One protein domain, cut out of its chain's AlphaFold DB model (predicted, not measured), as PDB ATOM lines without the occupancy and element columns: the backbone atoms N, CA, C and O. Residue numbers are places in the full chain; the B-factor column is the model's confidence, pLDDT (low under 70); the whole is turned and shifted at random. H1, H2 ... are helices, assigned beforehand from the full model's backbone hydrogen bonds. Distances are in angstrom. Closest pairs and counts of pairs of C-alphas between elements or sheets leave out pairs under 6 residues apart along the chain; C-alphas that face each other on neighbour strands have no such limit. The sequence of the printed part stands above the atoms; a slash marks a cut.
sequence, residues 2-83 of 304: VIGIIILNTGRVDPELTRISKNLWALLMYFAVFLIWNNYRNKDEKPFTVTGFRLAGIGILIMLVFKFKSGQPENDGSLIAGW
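This is residues 2 to 83 of the 304 residues of the protein "DUF5009 domain-containing protein" of Bacteroidia bacterium (UniProt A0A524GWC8). A helical hairpin, H3 and H4, runs along the longest axis; H1 packs beside H3, short H2 and H5 sit at the end away from the hairpin's turn, and residues 42 to 48 stick out at the other. The 82 printed residues have five named helices, H1 to H5 in order, and no named strand: all helix. The whole is only just loose, close to compact, with a radius of gyration of the C-alphas of 14.5 A, spanning 49 by 26 by 18 A.

Find C-alpha 2 at (187.879, 195.090, 161.537); H1 runs from there to residue 10. Next come H2, residues 15 to 18, and H3, residues 22 to 37, 22.5 A from first to last C-alpha. H4, residues 47 to 67, spans 30.2 A; H5, residues 74 to 77, ends at (198.544, 203.745, 173.585).

H1 touches H3, C-alphas of Thr 10 and Ala 26 closest at 6.0 A, at a shallow tilt of 13 degrees, opposite ways. H3 touches H4, C-alphas of Ala 32 and Gly 57 closest at 4.1 A, opposite ways at 32 degrees, shallow but only just. H5 is apart from the other helices. In H1, H3 and H4 every O i to N i+4 pair is within hydrogen-bond range; H2 and H5 are too short for one.

The printed part has no cut and no long link; pLDDT is under 70 at residues 41 to 45.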
ATOM      1  N   VAL A   2     186.542 194.533 161.216       82.75
ATOM      2  CA  VAL A   2     187.879 195.090 161.537       82.75
ATOM      3  C   VAL A   2     188.050 196.545 161.085       82.75
ATOM      4  O   VAL A   2     188.561 197.360 161.843       82.75
ATOM      5  N   ILE A   3     187.530 196.902 159.905       85.88
ATOM      6  CA  ILE A   3     187.535 198.290 159.407       85.88
ATOM      7  C   ILE A   3     186.918 199.258 160.436       85.88
ATOM      8  O   ILE A   3     187.418 200.360 160.618       85.88
ATOM      9  N   GLY A   4     185.874 198.837 161.161       86.31
ATOM     10  CA  GLY A   4     185.234 199.662 162.187       86.31
ATOM     11  C   GLY A   4     186.165 200.019 163.348       86.31
ATOM     12  O   GLY A   4     186.154 201.163 163.792       86.31
ATOM     13  N   ILE A   5     187.023 199.083 163.774       87.81
ATOM     14  CA  ILE A   5     188.036 199.318 164.815       87.81
ATOM     15  C   ILE A   5     189.053 200.354 164.332       87.81
ATOM     16  O   ILE A   5     189.382 201.289 165.058       87.81
ATOM     17  N   ILE A   6     189.531 200.222 163.096       89.00
ATOM     18  CA  ILE A   6     190.536 201.143 162.554       89.00
ATOM     19  C   ILE A   6     189.936 202.551 162.401       89.00
ATOM     20  O   ILE A   6     190.525 203.519 162.879       89.00
ATOM     21  N   ILE A   7     188.724 202.664 161.839       89.88
ATOM     22  CA  ILE A   7     188.000 203.941 161.717       89.88
ATOM     23  C   ILE A   7     187.777 204.575 163.093       89.88
ATOM     24  O   ILE A   7     188.036 205.767 163.259       89.88
ATOM     25  N   LEU A   8     187.344 203.797 164.092       90.25
ATOM     26  CA  LEU A   8     187.124 204.274 165.460       90.25
ATOM     27  C   LEU A   8     188.380 204.933 166.042       90.25
ATOM     28  O   LEU A   8     188.308 206.009 166.639       90.25
ATOM     29  N   ASN A   9     189.535 204.297 165.856       91.00
ATOM     30  CA  ASN A   9     190.792 204.780 166.413       91.00
ATOM     31  C   ASN A   9     191.356 206.003 165.678       91.00
ATOM     32  O   ASN A   9     192.199 206.688 166.247       91.00
ATOM     33  N   THR A  10     190.837 206.373 164.501       89.88
ATOM     34  CA  THR A  10     191.174 207.650 163.838       89.88
ATOM     35  C   THR A  10     190.996 208.841 164.783       89.88
ATOM     36  O   THR A  10     191.802 209.769 164.799       89.88
ATOM     37  N   GLY A  11     189.956 208.805 165.625       85.94
ATOM     38  CA  GLY A  11     189.687 209.841 166.622       85.94
ATOM     39  C   GLY A  11     190.782 209.979 167.685       85.94
ATOM     40  O   GLY A  11     190.966 211.081 168.201       85.94
ATOM     41  N   ARG A  12     191.508 208.888 167.948       90.56
ATOM     42  CA  ARG A  12     192.522 208.732 168.997       90.56
ATOM     43  C   ARG A  12     193.952 208.942 168.507       90.56
ATOM     44  O   ARG A  12     194.853 208.803 169.314       90.56
ATOM     45  N   VAL A  13     194.186 209.213 167.223       91.44
ATOM     46  CA  VAL A  13     195.549 209.411 166.701       91.44
ATOM     47  C   VAL A  13     196.196 210.615 167.384       91.44
ATOM     48  O   VAL A  13     195.673 211.726 167.277       91.44
ATOM     49  N   ASP A  14     197.341 210.390 168.024       91.25
ATOM     50  CA  ASP A  14     198.225 211.438 168.527       91.25
ATOM     51  C   ASP A  14     199.226 211.826 167.421       91.25
ATOM     52  O   ASP A  14     200.045 210.985 167.023       91.25
ATOM     53  N   PRO A  15     199.161 213.057 166.875       89.56
ATOM     54  CA  PRO A  15     200.013 213.462 165.760       89.56
ATOM     55  C   PRO A  15     201.508 213.503 166.093       89.56
ATOM     56  O   PRO A  15     202.327 213.243 165.209       89.56
ATOM     57  N   GLU A  16     201.867 213.816 167.339       88.31
ATOM     58  CA  GLU A  16     203.258 213.982 167.767       88.31
ATOM     59  C   GLU A  16     203.933 212.620 167.921       88.31
ATOM     60  O   GLU A  16     205.012 212.379 167.372       88.31
ATOM     61  N   LEU A  17     203.253 211.681 168.584       88.56
ATOM     62  CA  LEU A  17     203.763 210.328 168.804       88.56
ATOM     63  C   LEU A  17     203.712 209.473 167.532       88.56
ATOM     64  O   LEU A  17     204.642 208.717 167.253       88.56
ATOM     65  N   THR A  18     202.645 209.607 166.738       88.31
ATOM     66  CA  THR A  18     202.471 208.856 165.479       88.31
ATOM     67  C   THR A  18     203.356 209.420 164.356       88.31
ATOM     68  O   THR A  18     203.641 208.721 163.380       88.31
ATOM     69  N   ARG A  19     203.812 210.680 164.479       89.62
ATOM     70  CA  ARG A  19     204.547 211.454 163.453       89.62
ATOM     71  C   ARG A  19     203.797 211.605 162.123       89.62
ATOM     72  O   ARG A  19     204.404 211.838 161.079       89.62
ATOM     73  N   ILE A  20     202.479 211.433 162.143       90.12
ATOM     74  CA  ILE A  20     201.578 211.567 160.996       90.12
ATOM     75  C   ILE A  20     200.393 212.395 161.480       90.12
ATOM     76  O   ILE A  20     199.823 212.097 162.529       90.12
ATOM     77  N   SER A  21     200.002 213.424 160.723       92.62
ATOM     78  CA  SER A  21     198.825 214.214 161.087       92.62
ATOM     79  C   SER A  21     197.570 213.339 161.093       92.62
ATOM     80  O   SER A  21     197.420 212.431 160.274       92.62
ATOM     81  N   LYS A  22     196.632 213.636 161.995       91.56
ATOM     82  CA  LYS A  22     195.373 212.889 162.121       91.56
ATOM     83  C   LYS A  22     194.616 212.784 160.790       91.56
ATOM     84  O   LYS A  22     194.142 211.707 160.442       91.56
ATOM     85  N   ASN A  23     194.567 213.877 160.026       93.50
ATOM     86  CA  ASN A  23     193.901 213.912 158.722       93.50
ATOM     87  C   ASN A  23     194.612 213.025 157.690       93.50
ATOM     88  O   ASN A  23     193.948 212.282 156.971       93.50
ATOM     89  N   LEU A  24     195.949 213.046 157.637       93.88
ATOM     90  CA  LEU A  24     196.708 212.204 156.710       93.88
ATOM     91  C   LEU A  24     196.593 210.720 157.073       93.88
ATOM     92  O   LEU A  24     196.387 209.889 156.192       93.88
ATOM     93  N   TRP A  25     196.674 210.386 158.365       94.69
ATOM     94  CA  TRP A  25     196.480 209.016 158.843       94.69
ATOM     95  C   TRP A  25     195.094 208.492 158.446       94.69
ATOM     96  O   TRP A  25     194.982 207.393 157.903       94.69
ATOM     97  N   ALA A  26     194.052 209.310 158.637       93.56
ATOM     98  CA  ALA A  26     192.689 208.981 158.232       93.56
ATOM     99  C   ALA A  26     192.587 208.741 156.720       93.56
ATOM    100  O   ALA A  26     192.091 207.699 156.299       93.56
ATOM    101  N   LEU A  27     193.096 209.663 155.896       94.56
ATOM    102  CA  LEU A  27     193.050 209.544 154.434       94.56
ATOM    103  C   LEU A  27     193.762 208.289 153.929       94.56
ATOM    104  O   LEU A  27     193.207 207.578 153.095       94.56
ATOM    105  N   LEU A  28     194.951 207.986 154.457       94.56
ATOM    106  CA  LEU A  28     195.684 206.766 154.112       94.56
ATOM    107  C   LEU A  28     194.905 205.509 154.506       94.56
ATOM    108  O   LEU A  28     194.895 204.535 153.757       94.56
ATOM    109  N   MET A  29     194.222 205.538 155.652       94.69
ATOM    110  CA  MET A  29     193.376 204.441 156.108       94.69
ATOM    111  C   MET A  29     192.185 204.222 155.170       94.69
ATOM    112  O   MET A  29     192.007 203.102 154.692       94.69
ATOM    113  N   TYR A  30     191.411 205.266 154.844       93.69
ATOM    114  CA  TYR A  30     190.300 205.136 153.892       93.69
ATOM    115  C   TYR A  30     190.809 204.685 152.524       93.69
ATOM    116  O   TYR A  30     190.272 203.738 151.958       93.69
ATOM    117  N   PHE A  31     191.890 205.282 152.020       93.75
ATOM    118  CA  PHE A  31     192.501 204.875 150.757       93.75
ATOM    119  C   PHE A  31     192.874 203.387 150.753       93.75
ATOM    120  O   PHE A  31     192.550 202.670 149.809       93.75
ATOM    121  N   ALA A  32     193.470 202.888 151.837       93.25
ATOM    122  CA  ALA A  32     193.788 201.474 151.981       93.25
ATOM    123  C   ALA A  32     192.535 200.584 152.040       93.25
ATOM    124  O   ALA A  32     192.513 199.522 151.417       93.25
ATOM    125  N   VAL A  33     191.469 201.016 152.725       91.88
ATOM    126  CA  VAL A  33     190.174 200.311 152.734       91.88
ATOM    127  C   VAL A  33     189.609 200.196 151.319       91.88
ATOM    128  O   VAL A  33     189.203 199.103 150.920       91.88
ATOM    129  N   PHE A  34     189.642 201.280 150.540       91.12
ATOM    130  CA  PHE A  34     189.239 201.261 149.135       91.12
ATOM    131  C   PHE A  34     190.127 200.333 148.308       91.12
ATOM    132  O   PHE A  34     189.599 199.468 147.621       91.12
ATOM    133  N   LEU A  35     191.453 200.390 148.437       90.81
ATOM    134  CA  LEU A  35     192.342 199.484 147.701       90.81
ATOM    135  C   LEU A  35     192.064 197.997 147.975       90.81
ATOM    136  O   LEU A  35     192.122 197.181 147.054       90.81
ATOM    137  N   ILE A  36     191.755 197.626 149.218       89.81
ATOM    138  CA  ILE A  36     191.538 196.223 149.593       89.81
ATOM    139  C   ILE A  36     190.147 195.739 149.165       89.81
ATOM    140  O   ILE A  36     190.024 194.666 148.566       89.81
ATOM    141  N   TRP A  37     189.105 196.516 149.476       89.31
ATOM    142  CA  TRP A  37     187.702 196.100 149.342       89.31
ATOM    143  C   TRP A  37     186.997 196.618 148.086       89.31
ATOM    144  O   TRP A  37     185.801 196.360 147.917       89.31
ATOM    145  N   ASN A  38     187.709 197.301 147.184       89.62
ATOM    146  CA  ASN A  38     187.146 197.700 145.901       89.62
ATOM    147  C   ASN A  38     186.710 196.488 145.059       89.62
ATOM    148  O   ASN A  38     187.341 195.424 145.031       89.62
ATOM    149  N   ASN A  39     185.611 196.667 144.339       85.75
ATOM    150  CA  ASN A  39     185.053 195.713 143.406       85.75
ATOM    151  C   ASN A  39     185.707 195.871 142.029       85.75
ATOM    152  O   ASN A  39     185.133 196.437 141.101       85.75
ATOM    153  N   TYR A  40     186.910 195.317 141.926       81.12
ATOM    154  CA  TYR A  40     187.711 195.115 140.714       81.12
ATOM    155  C   TYR A  40     187.004 194.157 139.740       81.12
ATOM    156  O   TYR A  40     187.307 192.965 139.671       81.12
ATOM    157  N   ARG A  41     185.926 194.624 139.102       63.41
ATOM    158  CA  ARG A  41     184.988 193.782 138.338       63.41
ATOM    159  C   ARG A  41     185.240 193.802 136.832       63.41
ATOM    160  O   ARG A  41     184.520 193.114 136.105       63.41
ATOM    161  N   ASN A  42     186.213 194.574 136.353       61.19
ATOM    162  CA  ASN A  42     186.520 194.623 134.928       61.19
ATOM    163  C   ASN A  42     187.272 193.362 134.494       61.19
ATOM    164  O   ASN A  42     188.302 193.009 135.061       61.19
ATOM    165  N   LYS A  43     186.751 192.691 133.458       51.00
ATOM    166  CA  LYS A  43     187.354 191.488 132.855       51.00
ATOM    167  C   LYS A  43     188.753 191.744 132.275       51.00
ATOM    168  O   LYS A  43     189.502 190.792 132.090       51.00
ATOM    169  N   ASP A  44     189.094 193.011 132.042       57.62
ATOM    170  CA  ASP A  44     190.377 193.462 131.498       57.62
ATOM    171  C   ASP A  44     191.429 193.761 132.581       57.62
ATOM    172  O   ASP A  44     192.583 194.074 132.276       57.62
ATOM    173  N   GLU A  45     191.062 193.679 133.864       61.28
ATOM    174  CA  GLU A  45     192.009 193.901 134.951       61.28
ATOM    175  C   GLU A  45     192.906 192.675 135.126       61.28
ATOM    176  O   GLU A  45     192.461 191.577 135.470       61.28
ATOM    177  N   LYS A  46     194.209 192.865 134.895       70.94
ATOM    178  CA  LYS A  46     195.197 191.805 135.089       70.94
ATOM    179  C   LYS A  46     195.138 191.343 136.556       70.94
ATOM    180  O   LYS A  46     195.249 192.170 137.462       70.94
ATOM    181  N   PRO A  47     195.050 190.034 136.839       71.75
ATOM    182  CA  PRO A  47     194.945 189.537 138.215       71.75
ATOM    183  C   PRO A  47     196.127 189.983 139.091       71.75
ATOM    184  O   PRO A  47     195.980 190.185 140.297       71.75
ATOM    185  N   PHE A  48     197.289 190.213 138.474       73.69
ATOM    186  CA  PHE A  48     198.484 190.716 139.141       73.69
ATOM    187  C   PHE A  48     198.357 192.176 139.611       73.69
ATOM    188  O   PHE A  48     198.794 192.491 140.714       73.69
ATOM    189  N   THR A  49     197.716 193.064 138.841       79.94
ATOM    190  CA  THR A  49     197.529 194.472 139.244       79.94
ATOM    191  C   THR A  49     196.512 194.595 140.371       79.94
ATOM    192  O   THR A  49     196.753 195.315 141.335       79.94
ATOM    193  N   VAL A  50     195.423 193.823 140.311       83.44
ATOM    194  CA  VAL A  50     194.418 193.763 141.389       83.44
ATOM    195  C   VAL A  50     195.037 193.239 142.683       83.44
ATOM    196  O   VAL A  50     194.836 193.809 143.757       83.44
ATOM    197  N   THR A  51     195.826 192.168 142.587       85.00
ATOM    198  CA  THR A  51     196.546 191.613 143.740       85.00
ATOM    199  C   THR A  51     197.554 192.622 144.285       85.00
ATOM    200  O   THR A  51     197.604 192.827 145.496       85.00
ATOM    201  N   GLY A  52     198.282 193.320 143.409       88.50
ATOM    202  CA  GLY A  52     199.189 194.405 143.779       88.50
ATOM    203  C   GLY A  52     198.496 195.519 144.565       88.50
ATOM    204  O   GLY A  52     198.975 195.885 145.635       88.50
ATOM    205  N   PHE A  53     197.337 196.005 144.110       89.12
ATOM    206  CA  PHE A  53     196.566 197.025 144.834       89.12
ATOM    207  C   PHE A  53     196.088 196.548 146.204       89.12
ATOM    208  O   PHE A  53     196.233 197.272 147.190       89.12
ATOM    209  N   ARG A  54     195.575 195.317 146.301       90.19
ATOM    210  CA  ARG A  54     195.155 194.745 147.590       90.19
ATOM    211  C   ARG A  54     196.326 194.598 148.555       90.19
ATOM    212  O   ARG A  54     196.195 194.972 149.716       90.19
ATOM    213  N   LEU A  55     197.469 194.095 148.083       91.88
ATOM    214  CA  LEU A  55     198.681 193.958 148.895       91.88
ATOM    215  C   LEU A  55     199.231 195.319 149.328       91.88
ATOM    216  O   LEU A  55     199.607 195.472 150.487       91.88
ATOM    217  N   ALA A  56     199.215 196.319 148.445       93.00
ATOM    218  CA  ALA A  56     199.595 197.686 148.787       93.00
ATOM    219  C   ALA A  56     198.679 198.264 149.876       93.00
ATOM    220  O   ALA A  56     199.170 198.796 150.868       93.00
ATOM    221  N   GLY A  57     197.360 198.093 149.746       91.94
ATOM    222  CA  GLY A  57     196.403 198.502 150.775       91.94
ATOM    223  C   GLY A  57     196.649 197.805 152.117       91.94
ATOM    224  O   GLY A  57     196.690 198.464 153.154       91.94
ATOM    225  N   ILE A  58     196.891 196.488 152.112       93.00
ATOM    226  CA  ILE A  58     197.247 195.735 153.328       93.00
ATOM    227  C   ILE A  58     198.539 196.289 153.939       93.00
ATOM    228  O   ILE A  58     198.579 196.538 155.142       93.00
ATOM    229  N   GLY A  59     199.566 196.539 153.126       94.69
ATOM    230  CA  GLY A  59     200.828 197.128 153.571       94.69
ATOM    231  C   GLY A  59     200.646 198.505 154.213       94.69
ATOM    232  O   GLY A  59     201.217 198.762 155.274       94.69
ATOM    233  N   ILE A  60     199.800 199.363 153.631       94.12
ATOM    234  CA  ILE A  60     199.450 200.667 154.210       94.12
ATOM    235  C   ILE A  60     198.761 200.477 155.563       94.12
ATOM    236  O   ILE A  60     199.187 201.094 156.535       94.12
ATOM    237  N   LEU A  61     197.747 199.609 155.669       92.69
ATOM    238  CA  LEU A  61     197.070 199.364 156.949       92.69
ATOM    239  C   LEU A  61     198.028 198.828 158.013       92.69
ATOM    240  O   LEU A  61     198.009 199.315 159.138       92.69
ATOM    241  N   ILE A  62     198.885 197.869 157.661       93.38
ATOM    242  CA  ILE A  62     199.898 197.321 158.569       93.38
ATOM    243  C   ILE A  62     200.813 198.441 159.071       93.38
ATOM    244  O   ILE A  62     201.002 198.590 160.278       93.38
ATOM    245  N   MET A  63     201.327 199.276 158.167       94.00
ATOM    246  CA  MET A  63     202.170 200.418 158.520       94.00
ATOM    247  C   MET A  63     201.452 201.392 159.466       94.00
ATOM    248  O   MET A  63     202.033 201.804 160.472       94.00
ATOM    249  N   LEU A  64     200.188 201.723 159.187       92.69
ATOM    250  CA  LEU A  64     199.386 202.620 160.024       92.69
ATOM    251  C   LEU A  64     199.124 202.038 161.415       92.69
ATOM    252  O   LEU A  64     199.197 202.781 162.390       92.69
ATOM    253  N   VAL A  65     198.851 200.733 161.512       91.25
ATOM    254  CA  VAL A  65     198.634 200.019 162.780       91.25
ATOM    255  C   VAL A  65     199.905 200.018 163.626       91.25
ATOM    256  O   VAL A  65     199.838 200.323 164.813       91.25
ATOM    257  N   PHE A  66     201.067 199.733 163.032       90.00
ATOM    258  CA  PHE A  66     202.337 199.704 163.768       90.00
ATOM    259  C   PHE A  66     202.814 201.089 164.211       90.00
ATOM    260  O   PHE A  66     203.414 201.214 165.277       90.00
ATOM    261  N   LYS A  67     202.557 202.133 163.414       90.56
ATOM    262  CA  LYS A  67     202.901 203.513 163.788       90.56
ATOM    263  C   LYS A  67     201.904 204.157 164.747       90.56
ATOM    264  O   LYS A  67     202.242 205.173 165.347       90.56
ATOM    265  N   PHE A  68     200.694 203.615 164.870       91.31
ATOM    266  CA  PHE A  68     199.632 204.219 165.662       91.31
ATOM    267  C   PHE A  68     200.041 204.382 167.127       91.31
ATOM    268  O   PHE A  68     200.389 203.414 167.809       91.31
ATOM    269  N   LYS A  69     199.918 205.611 167.625       89.25
ATOM    270  CA  LYS A  69     200.001 205.932 169.045       89.25
ATOM    271  C   LYS A  69     198.882 206.893 169.404       89.25
ATOM    272  O   LYS A  69     198.651 207.871 168.699       89.25
ATOM    273  N   SER A  70     198.187 206.596 170.499       87.31
ATOM    274  CA  SER A  70     197.074 207.419 170.979       87.31
ATOM    275  C   SER A  70     197.416 208.390 172.100       87.31
ATOM    276  O   SER A  70     196.563 209.186 172.475       87.31
ATOM    277  N   GLY A  71     198.622 208.303 172.672       82.44
ATOM    278  CA  GLY A  71     199.030 209.126 173.821       82.44
ATOM    279  C   GLY A  71     198.259 208.834 175.116       82.44
ATOM    280  O   GLY A  71     198.538 209.432 176.150       82.44
ATOM    281  N   GLN A  72     197.308 207.898 175.083       84.62
ATOM    282  CA  GLN A  72     196.488 207.502 176.221       84.62
ATOM    283  C   GLN A  72     197.044 206.232 176.881       84.62
ATOM    284  O   GLN A  72     197.572 205.371 176.177       84.62
ATOM    285  N   PRO A  73     196.893 206.075 178.212       80.69
ATOM    286  CA  PRO A  73     197.394 204.902 178.936       80.69
ATOM    287  C   PRO A  73     196.641 203.608 178.583       80.69
ATOM    288  O   PRO A  73     197.120 202.510 178.840       80.69
ATOM    289  N   GLU A  74     195.453 203.720 177.987       80.00
ATOM    290  CA  GLU A  74     194.651 202.573 177.573       80.00
ATOM    291  C   GLU A  74     195.366 201.744 176.496       80.00
ATOM    292  O   GLU A  74     195.706 202.260 175.429       80.00
ATOM    293  N   ASN A  75     195.525 200.442 176.761       78.12
ATOM    294  CA  ASN A  75     196.183 199.477 175.875       78.12
ATOM    295  C   ASN A  75     197.585 199.928 175.411       78.12
ATOM    296  O   ASN A  75     197.922 199.801 174.232       78.12
ATOM    297  N   ASP A  76     198.372 200.527 176.310       79.81
ATOM    298  CA  ASP A  76     199.720 201.059 176.044       79.81
ATOM    299  C   ASP A  76     199.778 202.030 174.849       79.81
ATOM    300  O   ASP A  76     200.733 202.077 174.059       79.81
ATOM    301  N   GLY A  77     198.700 202.793 174.672       79.12
ATOM    302  CA  GLY A  77     198.544 203.745 173.585       79.12
ATOM    303  C   GLY A  77     198.291 203.108 172.218       79.12
ATOM    304  O   GLY A  77     198.211 203.849 171.235       79.12
ATOM    305  N   SER A  78     198.153 201.784 172.130       86.06
ATOM    306  CA  SER A  78     197.830 201.059 170.897       86.06
ATOM    307  C   SER A  78     196.325 201.085 170.581       86.06
ATOM    308  O   SER A  78     195.528 201.725 171.272       86.06
ATOM    309  N   LEU A  79     195.926 200.449 169.476       86.44
ATOM    310  CA  LEU A  79     194.530 200.424 169.035       86.44
ATOM    311  C   LEU A  79     193.646 199.714 170.062       86.44
ATOM    312  O   LEU A  79     194.006 198.653 170.564       86.44
ATOM    313  N   ILE A  80     192.447 200.242 170.303       87.44
ATOM    314  CA  ILE A  80     191.438 199.563 171.125       87.44
ATOM    315  C   ILE A  80     190.253 199.101 170.281       87.44
ATOM    316  O   ILE A  80     189.883 199.756 169.307       87.44
ATOM    317  N   ALA A  81     189.596 198.014 170.685       83.38
ATOM    318  CA  ALA A  81     188.324 197.622 170.078       83.38
ATOM    319  C   ALA A  81     187.201 198.622 170.417       83.38
ATOM    320  O   ALA A  81     186.368 198.917 169.562       83.38
ATOM    321  N   GLY A  82     187.204 199.179 171.638       83.94
ATOM    322  CA  GLY A  82     186.197 200.133 172.111       83.94
ATOM    323  C   GLY A  82     184.770 199.636 171.857       83.94
ATOM    324  O   GLY A  82     184.429 198.506 172.192       83.94
ATOM    325  N   TRP A  83     183.950 200.464 171.206       84.88
ATOM    326  CA  TRP A  83     182.593 200.111 170.763       84.88
ATOM    327  C   TRP A  83     182.536 199.627 169.299       84.88
ATOM    328  O   TRP A  83     181.478 199.626 168.679       84.88
TER     329      TRP A  83